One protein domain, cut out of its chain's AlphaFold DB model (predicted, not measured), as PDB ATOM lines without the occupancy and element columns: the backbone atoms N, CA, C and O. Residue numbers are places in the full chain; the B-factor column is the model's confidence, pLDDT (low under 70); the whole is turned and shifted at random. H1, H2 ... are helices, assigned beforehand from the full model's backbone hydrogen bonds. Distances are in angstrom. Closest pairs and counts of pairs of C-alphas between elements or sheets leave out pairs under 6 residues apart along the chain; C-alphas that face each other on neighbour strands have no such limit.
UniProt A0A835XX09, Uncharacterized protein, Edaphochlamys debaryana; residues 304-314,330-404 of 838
ATOM      1  N   LEU A 304      -0.079 -22.104 -11.017       55.75
ATOM      2  CA  LEU A 304      -1.141 -22.060 -10.008       55.75
ATOM      3  C   LEU A 304      -0.649 -22.520  -8.621       55.75
ATOM      4  O   LEU A 304      -1.015 -21.911  -7.621       55.75
ATOM      5  N   ALA A 305       0.204 -23.546  -8.555       62.16
ATOM      6  CA  ALA A 305       0.797 -24.028  -7.306       62.16
ATOM      7  C   ALA A 305       1.829 -23.038  -6.729       62.16
ATOM      8  O   ALA A 305       1.814 -22.763  -5.531       62.16
ATOM      9  N   GLU A 306       2.665 -22.424  -7.572       62.59
ATOM     10  CA  GLU A 306       3.527 -21.304  -7.159       62.59
ATOM     11  C   GLU A 306       2.682 -20.094  -6.703       62.59
ATOM     12  O   GLU A 306       3.041 -19.401  -5.748       62.59
ATOM     13  N   LEU A 307       1.506 -19.883  -7.315       50.28
ATOM     14  CA  LEU A 307       0.529 -18.878  -6.892       50.28
ATOM     15  C   LEU A 307      -0.021 -19.156  -5.484       50.28
ATOM     16  O   LEU A 307      -0.222 -18.203  -4.724       50.28
ATOM     17  N   GLU A 308      -0.288 -20.424  -5.160       64.12
ATOM     18  CA  GLU A 308      -0.770 -20.884  -3.852       64.12
ATOM     19  C   GLU A 308       0.312 -20.765  -2.772       64.12
ATOM     20  O   GLU A 308       0.025 -20.221  -1.705       64.12
ATOM     21  N   ASP A 309       1.556 -21.172  -3.049       58.25
ATOM     22  CA  ASP A 309       2.679 -21.039  -2.107       58.25
ATOM     23  C   ASP A 309       3.032 -19.566  -1.831       58.25
ATOM     24  O   ASP A 309       3.254 -19.180  -0.677       58.25
ATOM     25  N   GLU A 310       2.997 -18.698  -2.849       50.91
ATOM     26  CA  GLU A 310       3.070 -17.251  -2.633       50.91
ATOM     27  C   GLU A 310       1.912 -16.766  -1.749       50.91
ATOM     28  O   GLU A 310       2.147 -16.079  -0.756       50.91
ATOM     29  N   VAL A 311       0.655 -17.106  -2.069       51.31
ATOM     30  CA  VAL A 311      -0.511 -16.666  -1.277       51.31
ATOM     31  C   VAL A 311      -0.425 -17.175   0.164       51.31
ATOM     32  O   VAL A 311      -0.748 -16.423   1.081       51.31
ATOM     33  N   ALA A 312       0.084 -18.386   0.394       55.38
ATOM     34  CA  ALA A 312       0.360 -18.915   1.725       55.38
ATOM     35  C   ALA A 312       1.459 -18.121   2.455       55.38
ATOM     36  O   ALA A 312       1.345 -17.900   3.662       55.38
ATOM     37  N   ALA A 313       2.484 -17.634   1.747       56.88
ATOM     38  CA  ALA A 313       3.513 -16.757   2.305       56.88
ATOM     39  C   ALA A 313       2.999 -15.334   2.616       56.88
ATOM     40  O   ALA A 313       3.405 -14.758   3.624       56.88
ATOM     41  N   TRP A 314       2.080 -14.784   1.811       47.66
ATOM     42  CA  TRP A 314       1.417 -13.493   2.074       47.66
ATOM     43  C   TRP A 314       0.345 -13.584   3.175       47.66
ATOM     44  O   TRP A 314       0.153 -12.627   3.922       47.66
ATOM     45  N   VAL A 330      -5.359  -4.342  15.054       60.38
ATOM     46  CA  VAL A 330      -4.985  -4.983  13.796       60.38
ATOM     47  C   VAL A 330      -6.294  -5.506  13.215       60.38
ATOM     48  O   VAL A 330      -7.117  -6.061  13.954       60.38
ATOM     49  N   TYR A 331      -6.511  -5.326  11.914       60.88
ATOM     50  CA  TYR A 331      -7.567  -6.081  11.252       60.88
ATOM     51  C   TYR A 331      -7.328  -7.573  11.542       60.88
ATOM     52  O   TYR A 331      -6.170  -7.988  11.633       60.88
ATOM     53  N   PRO A 332      -8.377  -8.399  11.713       67.94
ATOM     54  CA  PRO A 332      -8.173  -9.835  11.849       67.94
ATOM     55  C   PRO A 332      -7.289 -10.316  10.689       67.94
ATOM     56  O   PRO A 332      -7.560  -9.910   9.553       67.94
ATOM     57  N   PRO A 333      -6.228 -11.110  10.928       68.06
ATOM     58  CA  PRO A 333      -5.441 -11.656   9.831       68.06
ATOM     59  C   PRO A 333      -6.389 -12.427   8.913       68.06
ATOM     60  O   PRO A 333      -7.277 -13.114   9.421       68.06
ATOM     61  N   ILE A 334      -6.227 -12.272   7.593       72.56
ATOM     62  CA  ILE A 334      -7.132 -12.856   6.592       72.56
ATOM     63  C   ILE A 334      -7.225 -14.361   6.859       72.56
ATOM     64  O   ILE A 334      -6.266 -15.110   6.669       72.56
ATOM     65  N   GLY A 335      -8.365 -14.787   7.393       80.81
ATOM     66  CA  GLY A 335      -8.529 -16.139   7.897       80.81
ATOM     67  C   GLY A 335      -8.870 -17.094   6.765       80.81
ATOM     68  O   GLY A 335      -9.397 -16.686   5.733       80.81
ATOM     69  N   ARG A 336      -8.728 -18.407   6.991       77.88
ATOM     70  CA  ARG A 336      -9.319 -19.408   6.075       77.88
ATOM     71  C   ARG A 336     -10.829 -19.197   5.858       77.88
ATOM     72  O   ARG A 336     -11.347 -19.604   4.829       77.88
ATOM     73  N   GLN A 337     -11.517 -18.533   6.792       85.19
ATOM     74  CA  GLN A 337     -12.922 -18.126   6.661       85.19
ATOM     75  C   GLN A 337     -13.150 -17.019   5.617       85.19
ATOM     76  O   GLN A 337     -14.205 -17.004   4.995       85.19
ATOM     77  N   ASP A 338     -12.175 -16.130   5.406       83.00
ATOM     78  CA  ASP A 338     -12.222 -15.083   4.378       83.00
ATOM     79  C   ASP A 338     -11.789 -15.625   3.004       83.00
ATOM     80  O   ASP A 338     -12.290 -15.183   1.973       83.00
ATOM     81  N   VAL A 339     -10.866 -16.598   2.988       86.25
ATOM     82  CA  VAL A 339     -10.316 -17.192   1.756       86.25
ATOM     83  C   VAL A 339     -11.243 -18.259   1.153       86.25
ATOM     84  O   VAL A 339     -11.438 -18.265  -0.059       86.25
ATOM     85  N   ALA A 340     -11.886 -19.114   1.957       87.31
ATOM     86  CA  ALA A 340     -12.736 -20.201   1.447       87.31
ATOM     87  C   ALA A 340     -13.922 -19.743   0.551       87.31
ATOM     88  O   ALA A 340     -14.192 -20.403  -0.458       87.31
ATOM     89  N   PRO A 341     -14.616 -18.613   0.816       88.12
ATOM     90  CA  PRO A 341     -15.609 -18.060  -0.112       88.12
ATOM     91  C   PRO A 341     -15.005 -17.621  -1.454       88.12
ATOM     92  O   PRO A 341     -15.674 -17.686  -2.481       88.12
ATOM     93  N   VAL A 342     -13.740 -17.191  -1.466       88.50
ATOM     94  CA  VAL A 342     -13.026 -16.790  -2.688       88.50
ATOM     95  C   VAL A 342     -12.563 -18.017  -3.469       88.50
ATOM     96  O   VAL A 342     -12.773 -18.067  -4.676       88.50
ATOM     97  N   GLU A 343     -12.023 -19.038  -2.799       90.06
ATOM     98  CA  GLU A 343     -11.676 -20.334  -3.409       90.06
ATOM     99  C   GLU A 343     -12.896 -20.979  -4.085       90.06
ATOM    100  O   GLU A 343     -12.840 -21.357  -5.255       90.06
ATOM    101  N   THR A 344     -14.028 -21.045  -3.381       92.88
ATOM    102  CA  THR A 344     -15.281 -21.602  -3.923       92.88
ATOM    103  C   THR A 344     -15.866 -20.756  -5.059       92.88
ATOM    104  O   THR A 344     -16.368 -21.319  -6.033       92.88
ATOM    105  N   LEU A 345     -15.747 -19.422  -5.006       91.94
ATOM    106  CA  LEU A 345     -16.107 -18.549  -6.127       91.94
ATOM    107  C   LEU A 345     -15.216 -18.809  -7.354       91.94
ATOM    108  O   LEU A 345     -15.741 -18.991  -8.451       91.94
ATOM    109  N   VAL A 346     -13.894 -18.881  -7.181       95.00
ATOM    110  CA  VAL A 346     -12.923 -19.146  -8.261       95.00
ATOM    111  C   VAL A 346     -13.162 -20.514  -8.908       95.00
ATOM    112  O   VAL A 346     -13.151 -20.601 -10.131       95.00
ATOM    113  N   GLN A 347     -13.472 -21.552  -8.123       93.69
ATOM    114  CA  GLN A 347     -13.840 -22.885  -8.631       93.69
ATOM    115  C   GLN A 347     -15.153 -22.891  -9.434       93.69
ATOM    116  O   GLN A 347     -15.341 -23.749 -10.295       93.69
ATOM    117  N   SER A 348     -16.069 -21.955  -9.159       95.69
ATOM    118  CA  SER A 348     -17.362 -21.854  -9.856       95.69
ATOM    119  C   SER A 348     -17.313 -21.056 -11.166       95.69
ATOM    120  O   SER A 348     -18.259 -21.114 -11.955       95.69
ATOM    121  N   LEU A 349     -16.243 -20.288 -11.394       95.06
ATOM    122  CA  LEU A 349     -16.111 -19.371 -12.525       95.06
ATOM    123  C   LEU A 349     -15.329 -20.005 -13.691       95.06
ATOM    124  O   LEU A 349     -14.453 -20.841 -13.471       95.06
ATOM    125  N   PRO A 350     -15.566 -19.566 -14.944       96.00
ATOM    126  CA  PRO A 350     -14.668 -19.865 -16.059       96.00
ATOM    127  C   PRO A 350     -13.227 -19.432 -15.730       96.00
ATOM    128  O   PRO A 350     -13.052 -18.386 -15.098       96.00
ATOM    129  N   PRO A 351     -12.189 -20.158 -16.186       89.44
ATOM    130  CA  PRO A 351     -10.806 -19.946 -15.743       89.44
ATOM    131  C   PRO A 351     -10.290 -18.512 -15.963       89.44
ATOM    132  O   PRO A 351      -9.604 -17.971 -15.101       89.44
ATOM    133  N   GLU A 352     -10.688 -17.849 -17.054       89.88
ATOM    134  CA  GLU A 352     -10.336 -16.444 -17.336       89.88
ATOM    135  C   GLU A 352     -10.915 -15.459 -16.298       89.88
ATOM    136  O   GLU A 352     -10.269 -14.487 -15.889       89.88
ATOM    137  N   GLN A 353     -12.135 -15.727 -15.823       92.31
ATOM    138  CA  GLN A 353     -12.797 -14.930 -14.787       92.31
ATOM    139  C   GLN A 353     -12.250 -15.277 -13.397       92.31
ATOM    140  O   GLN A 353     -12.007 -14.372 -12.598       92.31
ATOM    141  N   GLY A 354     -11.973 -16.559 -13.133       90.00
ATOM    142  CA  GLY A 354     -11.305 -17.020 -11.914       90.00
ATOM    143  C   GLY A 354      -9.942 -16.351 -11.710       90.00
ATOM    144  O   GLY A 354      -9.706 -15.762 -10.657       90.00
ATOM    145  N   ALA A 355      -9.087 -16.328 -12.739       86.50
ATOM    146  CA  ALA A 355      -7.785 -15.654 -12.694       86.50
ATOM    147  C   ALA A 355      -7.905 -14.150 -12.373       86.50
ATOM    148  O   ALA A 355      -7.144 -13.614 -11.564       86.50
ATOM    149  N   SER A 356      -8.914 -13.479 -12.940       88.31
ATOM    150  CA  SER A 356      -9.199 -12.063 -12.665       88.31
ATOM    151  C   SER A 356      -9.614 -11.821 -11.203       88.31
ATOM    152  O   SER A 356      -9.170 -10.852 -10.584       88.31
ATOM    153  N   VAL A 357     -10.419 -12.719 -10.621       88.81
ATOM    154  CA  VAL A 357     -10.813 -12.670  -9.199       88.81
ATOM    155  C   VAL A 357      -9.616 -12.925  -8.277       88.81
ATOM    156  O   VAL A 357      -9.447 -12.200  -7.297       88.81
ATOM    157  N   VAL A 358      -8.742 -13.884  -8.606       87.94
ATOM    158  CA  VAL A 358      -7.513 -14.160  -7.834       87.94
ATOM    159  C   VAL A 358      -6.565 -12.955  -7.839       87.94
ATOM    160  O   VAL A 358      -6.034 -12.591  -6.788       87.94
ATOM    161  N   LEU A 359      -6.386 -12.286  -8.984       88.69
ATOM    162  CA  LEU A 359      -5.586 -11.059  -9.075       88.69
ATOM    163  C   LEU A 359      -6.160  -9.925  -8.212       88.69
ATOM    164  O   LEU A 359      -5.411  -9.278  -7.477       88.69
ATOM    165  N   LEU A 360      -7.480  -9.712  -8.248       90.94
ATOM    166  CA  LEU A 360      -8.142  -8.706  -7.414       90.94
ATOM    167  C   LEU A 360      -8.014  -9.032  -5.915       90.94
ATOM    168  O   LEU A 360      -7.750  -8.138  -5.112       90.94
ATOM    169  N   TRP A 361      -8.141 -10.307  -5.535       90.00
ATOM    170  CA  TRP A 361      -7.964 -10.756  -4.153       90.00
ATOM    171  C   TRP A 361      -6.528 -10.555  -3.653       90.00
ATOM    172  O   TRP A 361      -6.332 -10.024  -2.559       90.00
ATOM    173  N   ARG A 362      -5.519 -10.876  -4.477       84.00
ATOM    174  CA  ARG A 362      -4.101 -10.586  -4.192       84.00
ATOM    175  C   ARG A 362      -3.862  -9.088  -3.971       84.00
ATOM    176  O   ARG A 362      -3.222  -8.714  -2.989       84.00
ATOM    177  N   GLN A 363      -4.411  -8.225  -4.831       87.56
ATOM    178  CA  GLN A 363      -4.307  -6.768  -4.673       87.56
ATOM    179  C   GLN A 363      -4.995  -6.272  -3.393       87.56
ATOM    180  O   GLN A 363      -4.424  -5.454  -2.672       87.56
ATOM    181  N   TYR A 364      -6.182  -6.794  -3.068       86.19
ATOM    182  CA  TYR A 364      -6.899  -6.467  -1.833       86.19
ATOM    183  C   TYR A 364      -6.118  -6.890  -0.576       86.19
ATOM    184  O   TYR A 364      -5.965  -6.090   0.349       86.19
ATOM    185  N   ALA A 365      -5.569  -8.109  -0.554       82.31
ATOM    186  CA  ALA A 365      -4.759  -8.610   0.555       82.31
ATOM    187  C   ALA A 365      -3.482  -7.773   0.759       82.31
ATOM    188  O   ALA A 365      -3.196  -7.342   1.878       82.31
ATOM    189  N   ALA A 366      -2.761  -7.457  -0.324       80.19
ATOM    190  CA  ALA A 366      -1.573  -6.605  -0.276       80.19
ATOM    191  C   ALA A 366      -1.894  -5.167   0.185       80.19
ATOM    192  O   ALA A 366      -1.142  -4.585   0.971       80.19
ATOM    193  N   ALA A 367      -3.021  -4.597  -0.254       77.81
ATOM    194  CA  ALA A 367      -3.483  -3.284   0.194       77.81
ATOM    195  C   ALA A 367      -3.856  -3.277   1.687       77.81
ATOM    196  O   ALA A 367      -3.481  -2.362   2.413       77.81
ATOM    197  N   ARG A 368      -4.542  -4.316   2.176       82.00
ATOM    198  CA  ARG A 368      -4.883  -4.458   3.601       82.00
ATOM    199  C   ARG A 368      -3.630  -4.572   4.474       82.00
ATOM    200  O   ARG A 368      -3.506  -3.830   5.446       82.00
ATOM    201  N   TYR A 369      -2.659  -5.390   4.064       77.31
ATOM    202  CA  TYR A 369      -1.364  -5.505   4.742       77.31
ATOM    203  C   TYR A 369      -0.574  -4.181   4.756       77.31
ATOM    204  O   TYR A 369       0.004  -3.810   5.780       77.31
ATOM    205  N   SER A 370      -0.573  -3.417   3.656       74.88
ATOM    206  CA  SER A 370       0.106  -2.113   3.622       74.88
ATOM    207  C   SER A 370      -0.574  -1.079   4.531       74.88
ATOM    208  O   SER A 370       0.119  -0.343   5.240       74.88
ATOM    209  N   CYS A 371      -1.910  -1.079   4.605       75.94
ATOM    210  CA  CYS A 371      -2.673  -0.279   5.565       75.94
ATOM    211  C   CYS A 371      -2.358  -0.655   7.022       75.94
ATOM    212  O   CYS A 371      -2.154   0.240   7.843       75.94
ATOM    213  N   GLU A 372      -2.257  -1.948   7.349       79.50
ATOM    214  CA  GLU A 372      -1.855  -2.422   8.683       79.50
ATOM    215  C   GLU A 372      -0.436  -1.967   9.058       79.50
ATOM    216  O   GLU A 372      -0.224  -1.454  10.160       79.50
ATOM    217  N   LEU A 373       0.529  -2.068   8.136       74.25
ATOM    218  CA  LEU A 373       1.892  -1.569   8.349       74.25
ATOM    219  C   LEU A 373       1.932  -0.048   8.555       74.25
ATOM    220  O   LEU A 373       2.639   0.430   9.448       74.25
ATOM    221  N   MET A 374       1.178   0.723   7.763       73.31
ATOM    222  CA  MET A 374       1.105   2.177   7.932       73.31
ATOM    223  C   MET A 374       0.426   2.567   9.249       73.31
ATOM    224  O   MET A 374       0.944   3.434   9.950       73.31
ATOM    225  N   ALA A 375      -0.662   1.896   9.636       74.94
ATOM    226  CA  ALA A 375      -1.326   2.113  10.920       74.94
ATOM    227  C   ALA A 375      -0.405   1.766  12.105       74.94
ATOM    228  O   ALA A 375      -0.259   2.562  13.032       74.94
ATOM    229  N   GLY A 376       0.290   0.625  12.052       76.62
ATOM    230  CA  GLY A 376       1.270   0.229  13.067       76.62
ATOM    231  C   GLY A 376       2.434   1.219  13.190       76.62
ATOM    232  O   GLY A 376       2.844   1.560  14.302       76.62
ATOM    233  N   ARG A 377       2.932   1.744  12.060       75.94
ATOM    234  CA  ARG A 377       3.961   2.795  12.042       75.94
ATOM    235  C   ARG A 377       3.439   4.118  12.604       75.94
ATOM    236  O   ARG A 377       4.141   4.731  13.400       75.94
ATOM    237  N   ALA A 378       2.226   4.532  12.242       69.88
ATOM    238  CA  ALA A 378       1.605   5.751  12.755       69.88
ATOM    239  C   ALA A 378       1.405   5.686  14.278       69.88
ATOM    240  O   ALA A 378       1.793   6.612  14.982       69.88
ATOM    241  N   VAL A 379       0.896   4.571  14.814       74.19
ATOM    242  CA  VAL A 379       0.728   4.399  16.270       74.19
ATOM    243  C   VAL A 379       2.077   4.348  16.999       74.19
ATOM    244  O   VAL A 379       2.178   4.871  18.109       74.19
ATOM    245  N   ARG A 380       3.129   3.768  16.398       77.94
ATOM    246  CA  ARG A 380       4.496   3.861  16.945       77.94
ATOM    247  C   ARG A 380       4.964   5.320  17.007       77.94
ATOM    248  O   ARG A 380       5.344   5.755  18.088       77.94
ATOM    249  N   LEU A 381       4.858   6.067  15.904       77.88
ATOM    250  CA  LEU A 381       5.253   7.479  15.844       77.88
ATOM    251  C   LEU A 381       4.478   8.336  16.852       77.88
ATOM    252  O   LEU A 381       5.087   9.118  17.566       77.88
ATOM    253  N   VAL A 382       3.162   8.145  16.995       78.12
ATOM    254  CA  VAL A 382       2.358   8.851  18.010       78.12
ATOM    255  C   VAL A 382       2.853   8.545  19.427       78.12
ATOM    256  O   VAL A 382       2.949   9.454  20.245       78.12
ATOM    257  N   ARG A 383       3.211   7.291  19.738       80.06
ATOM    258  CA  ARG A 383       3.775   6.924  21.052       80.06
ATOM    259  C   ARG A 383       5.182   7.474  21.281       80.06
ATOM    260  O   ARG A 383       5.517   7.755  22.424       80.06
ATOM    261  N   GLU A 384       5.999   7.579  20.238       83.38
ATOM    262  CA  GLU A 384       7.339   8.173  20.300       83.38
ATOM    263  C   GLU A 384       7.228   9.689  20.523       83.38
ATOM    264  O   GLU A 384       7.710  10.176  21.540       83.38
ATOM    265  N   LEU A 385       6.430  10.391  19.713       80.38
ATOM    266  CA  LEU A 385       6.125  11.817  19.880       80.38
ATOM    267  C   LEU A 385       5.486  12.139  21.239       80.38
ATOM    268  O   LEU A 385       5.814  13.151  21.840       80.38
ATOM    269  N   THR A 386       4.610  11.277  21.768       82.75
ATOM    270  CA  THR A 386       4.011  11.483  23.104       82.75
ATOM    271  C   THR A 386       5.055  11.370  24.220       82.75
ATOM    272  O   THR A 386       4.935  12.046  25.236       82.75
ATOM    273  N   LYS A 387       6.090  10.532  24.052       87.50
ATOM    274  CA  LYS A 387       7.203  10.430  25.008       87.50
ATOM    275  C   LYS A 387       8.163  11.605  24.897       87.50
ATOM    276  O   LYS A 387       8.594  12.110  25.923       87.50
ATOM    277  N   GLU A 388       8.485  12.032  23.678       85.38
ATOM    278  CA  GLU A 388       9.311  13.220  23.442       85.38
ATOM    279  C   GLU A 388       8.615  14.472  23.991       85.38
ATOM    280  O   GLU A 388       9.228  15.242  24.717       85.38
ATOM    281  N   LEU A 389       7.309  14.623  23.759       80.25
ATOM    282  CA  LEU A 389       6.512  15.737  24.279       80.25
ATOM    283  C   LEU A 389       6.325  15.685  25.806       80.25
ATOM    284  O   LEU A 389       6.181  16.734  26.425       80.25
ATOM    285  N   ALA A 390       6.357  14.498  26.425       82.25
ATOM    286  CA  ALA A 390       6.439  14.373  27.881       82.25
ATOM    287  C   ALA A 390       7.817  14.817  28.403       82.25
ATOM    288  O   ALA A 390       7.872  15.691  29.256       82.25
ATOM    289  N   ALA A 391       8.915  14.321  27.822       85.69
ATOM    290  CA  ALA A 391      10.268  14.715  28.222       85.69
ATOM    291  C   ALA A 391      10.529  16.225  28.046       85.69
ATOM    292  O   ALA A 391      11.155  16.843  28.896       85.69
ATOM    293  N   VAL A 392       9.998  16.842  26.983       81.94
ATOM    294  CA  VAL A 392      10.078  18.299  26.762       81.94
ATOM    295  C   VAL A 392       9.257  19.093  27.789       81.94
ATOM    296  O   VAL A 392       9.605  20.235  28.078       81.94
ATOM    297  N   ARG A 393       8.189  18.514  28.360       82.38
ATOM    298  CA  ARG A 393       7.469  19.120  29.493       82.38
ATOM    299  C   ARG A 393       8.267  18.994  30.782       82.38
ATOM    300  O   ARG A 393       8.452  20.007  31.436       82.38
ATOM    301  N   ASP A 394       8.817  17.815  31.066       86.56
ATOM    302  CA  ASP A 394       9.685  17.601  32.230       86.56
ATOM    303  C   ASP A 394      10.894  18.577  32.199       86.56
ATOM    304  O   ASP A 394      11.191  19.235  33.193       86.56
ATOM    305  N   GLU A 395      11.532  18.773  31.033       84.25
ATOM    306  CA  GLU A 395      12.574  19.801  30.828       84.25
ATOM    307  C   GLU A 395      12.059  21.249  30.961       84.25
ATOM    308  O   GLU A 395      12.832  22.153  31.286       84.25
ATOM    309  N   GLY A 396      10.786  21.499  30.648       81.38
ATOM    310  CA  GLY A 396      10.144  22.804  30.798       81.38
ATOM    311  C   GLY A 396       9.937  23.161  32.267       81.38
ATOM    312  O   GLY A 396      10.344  24.242  32.691       81.38
ATOM    313  N   ASP A 397       9.399  22.218  33.040       85.50
ATOM    314  CA  ASP A 397       9.172  22.343  34.481       85.50
ATOM    315  C   ASP A 397      10.512  22.549  35.228       85.50
ATOM    316  O   ASP A 397      10.632  23.442  36.070       85.50
ATOM    317  N   GLU A 398      11.574  21.816  34.856       89.19
ATOM    318  CA  GLU A 398      12.930  22.024  35.403       89.19
ATOM    319  C   GLU A 398      13.482  23.439  35.124       89.19
ATOM    320  O   GLU A 398      14.150  24.031  35.983       89.19
ATOM    321  N   ARG A 399      13.201  24.009  33.941       79.38
ATOM    322  CA  ARG A 399      13.610  25.382  33.581       79.38
ATOM    323  C   ARG A 399      12.784  26.443  34.300       79.38
ATOM    324  O   ARG A 399      13.342  27.477  34.667       79.38
ATOM    325  N   GLU A 400      11.493  26.206  34.523       84.38
ATOM    326  CA  GLU A 400      10.645  27.096  35.321       84.38
ATOM    327  C   GLU A 400      11.127  27.132  36.779       84.38
ATOM    328  O   GLU A 400      11.392  28.213  37.309       84.38
ATOM    329  N   GLU A 401      11.412  25.972  37.388       90.50
ATOM    330  CA  GLU A 401      12.046  25.916  38.711       90.50
ATOM    331  C   GLU A 401      13.403  26.645  38.748       90.50
ATOM    332  O   GLU A 401      13.720  27.327  39.728       90.50
ATOM    333  N   GLN A 402      14.230  26.525  37.703       85.94
ATOM    334  CA  GLN A 402      15.500  27.252  37.619       85.94
ATOM    335  C   GLN A 402      15.287  28.772  37.556       85.94
ATOM    336  O   GLN A 402      15.975  29.512  38.266       85.94
ATOM    337  N   LEU A 403      14.314  29.239  36.769       83.31
ATOM    338  CA  LEU A 403      13.940  30.651  36.679       83.31
ATOM    339  C   LEU A 403      13.410  31.197  38.008       83.31
ATOM    340  O   LEU A 403      13.811  32.287  38.415       83.31
ATOM    341  N   GLU A 404      12.585  30.444  38.738       90.38
ATOM    342  CA  GLU A 404      12.139  30.847  40.076       90.38
ATOM    343  C   GLU A 404      13.290  30.947  41.087       90.38
ATOM    344  O   GLU A 404      13.274  31.807  41.976       90.38
TER     345      GLU A 404
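This is residues 304 to 314 and 330 to 404 of the 838 residues of an uncharacterized protein of Edaphochlamys debaryana (UniProt A0A835XX09). One long straight helix, H3, makes the length of a rod; at its first end H2 folds back beside it as a hairpin, H1 is near it, and residues 377 to 404 stick out freely. The printed part has 86 residues with three named helices, H1, H2, H3 along the chain, and no named strand: all helix. It is extended, with a radius of gyration of the C-alphas of 23.7 A and spans of 80 by 20 by 18 A.

H3, residues 351 to 404, runs 78.9 A from C-alpha 351 at (-10.806, -19.946, -15.743) to C-alpha 404 at (12.139, 30.847, 40.076). H2 is residues 336 to 348, 18.0 A; H1 is residues 304 to 314, 15.0 A.

H2 and H3, a hairpin, touch through residues 342 to 347 and 353 to 358, closest at C-alphas of Val 346 and Gly 354, 4.5 A, at a shallow tilt of 25 degrees, opposite ways. H1 and H3 are close but not clearly touching, closest at C-alphas of Val 311 and Arg 362, 7.6 A. H1 and H2 are apart. Every O i to N i+4 pair is within hydrogen-bond range in H1 and H3; in H2, 7 of 9.

Residues 315 to 329 are not printed; C-alphas 314 and 330 are 15.8 A apart across the cut. The link H2 to H3 is tight. pLDDT is under 70 at residues 304 to 314 and 330 to 333 and at residue 378.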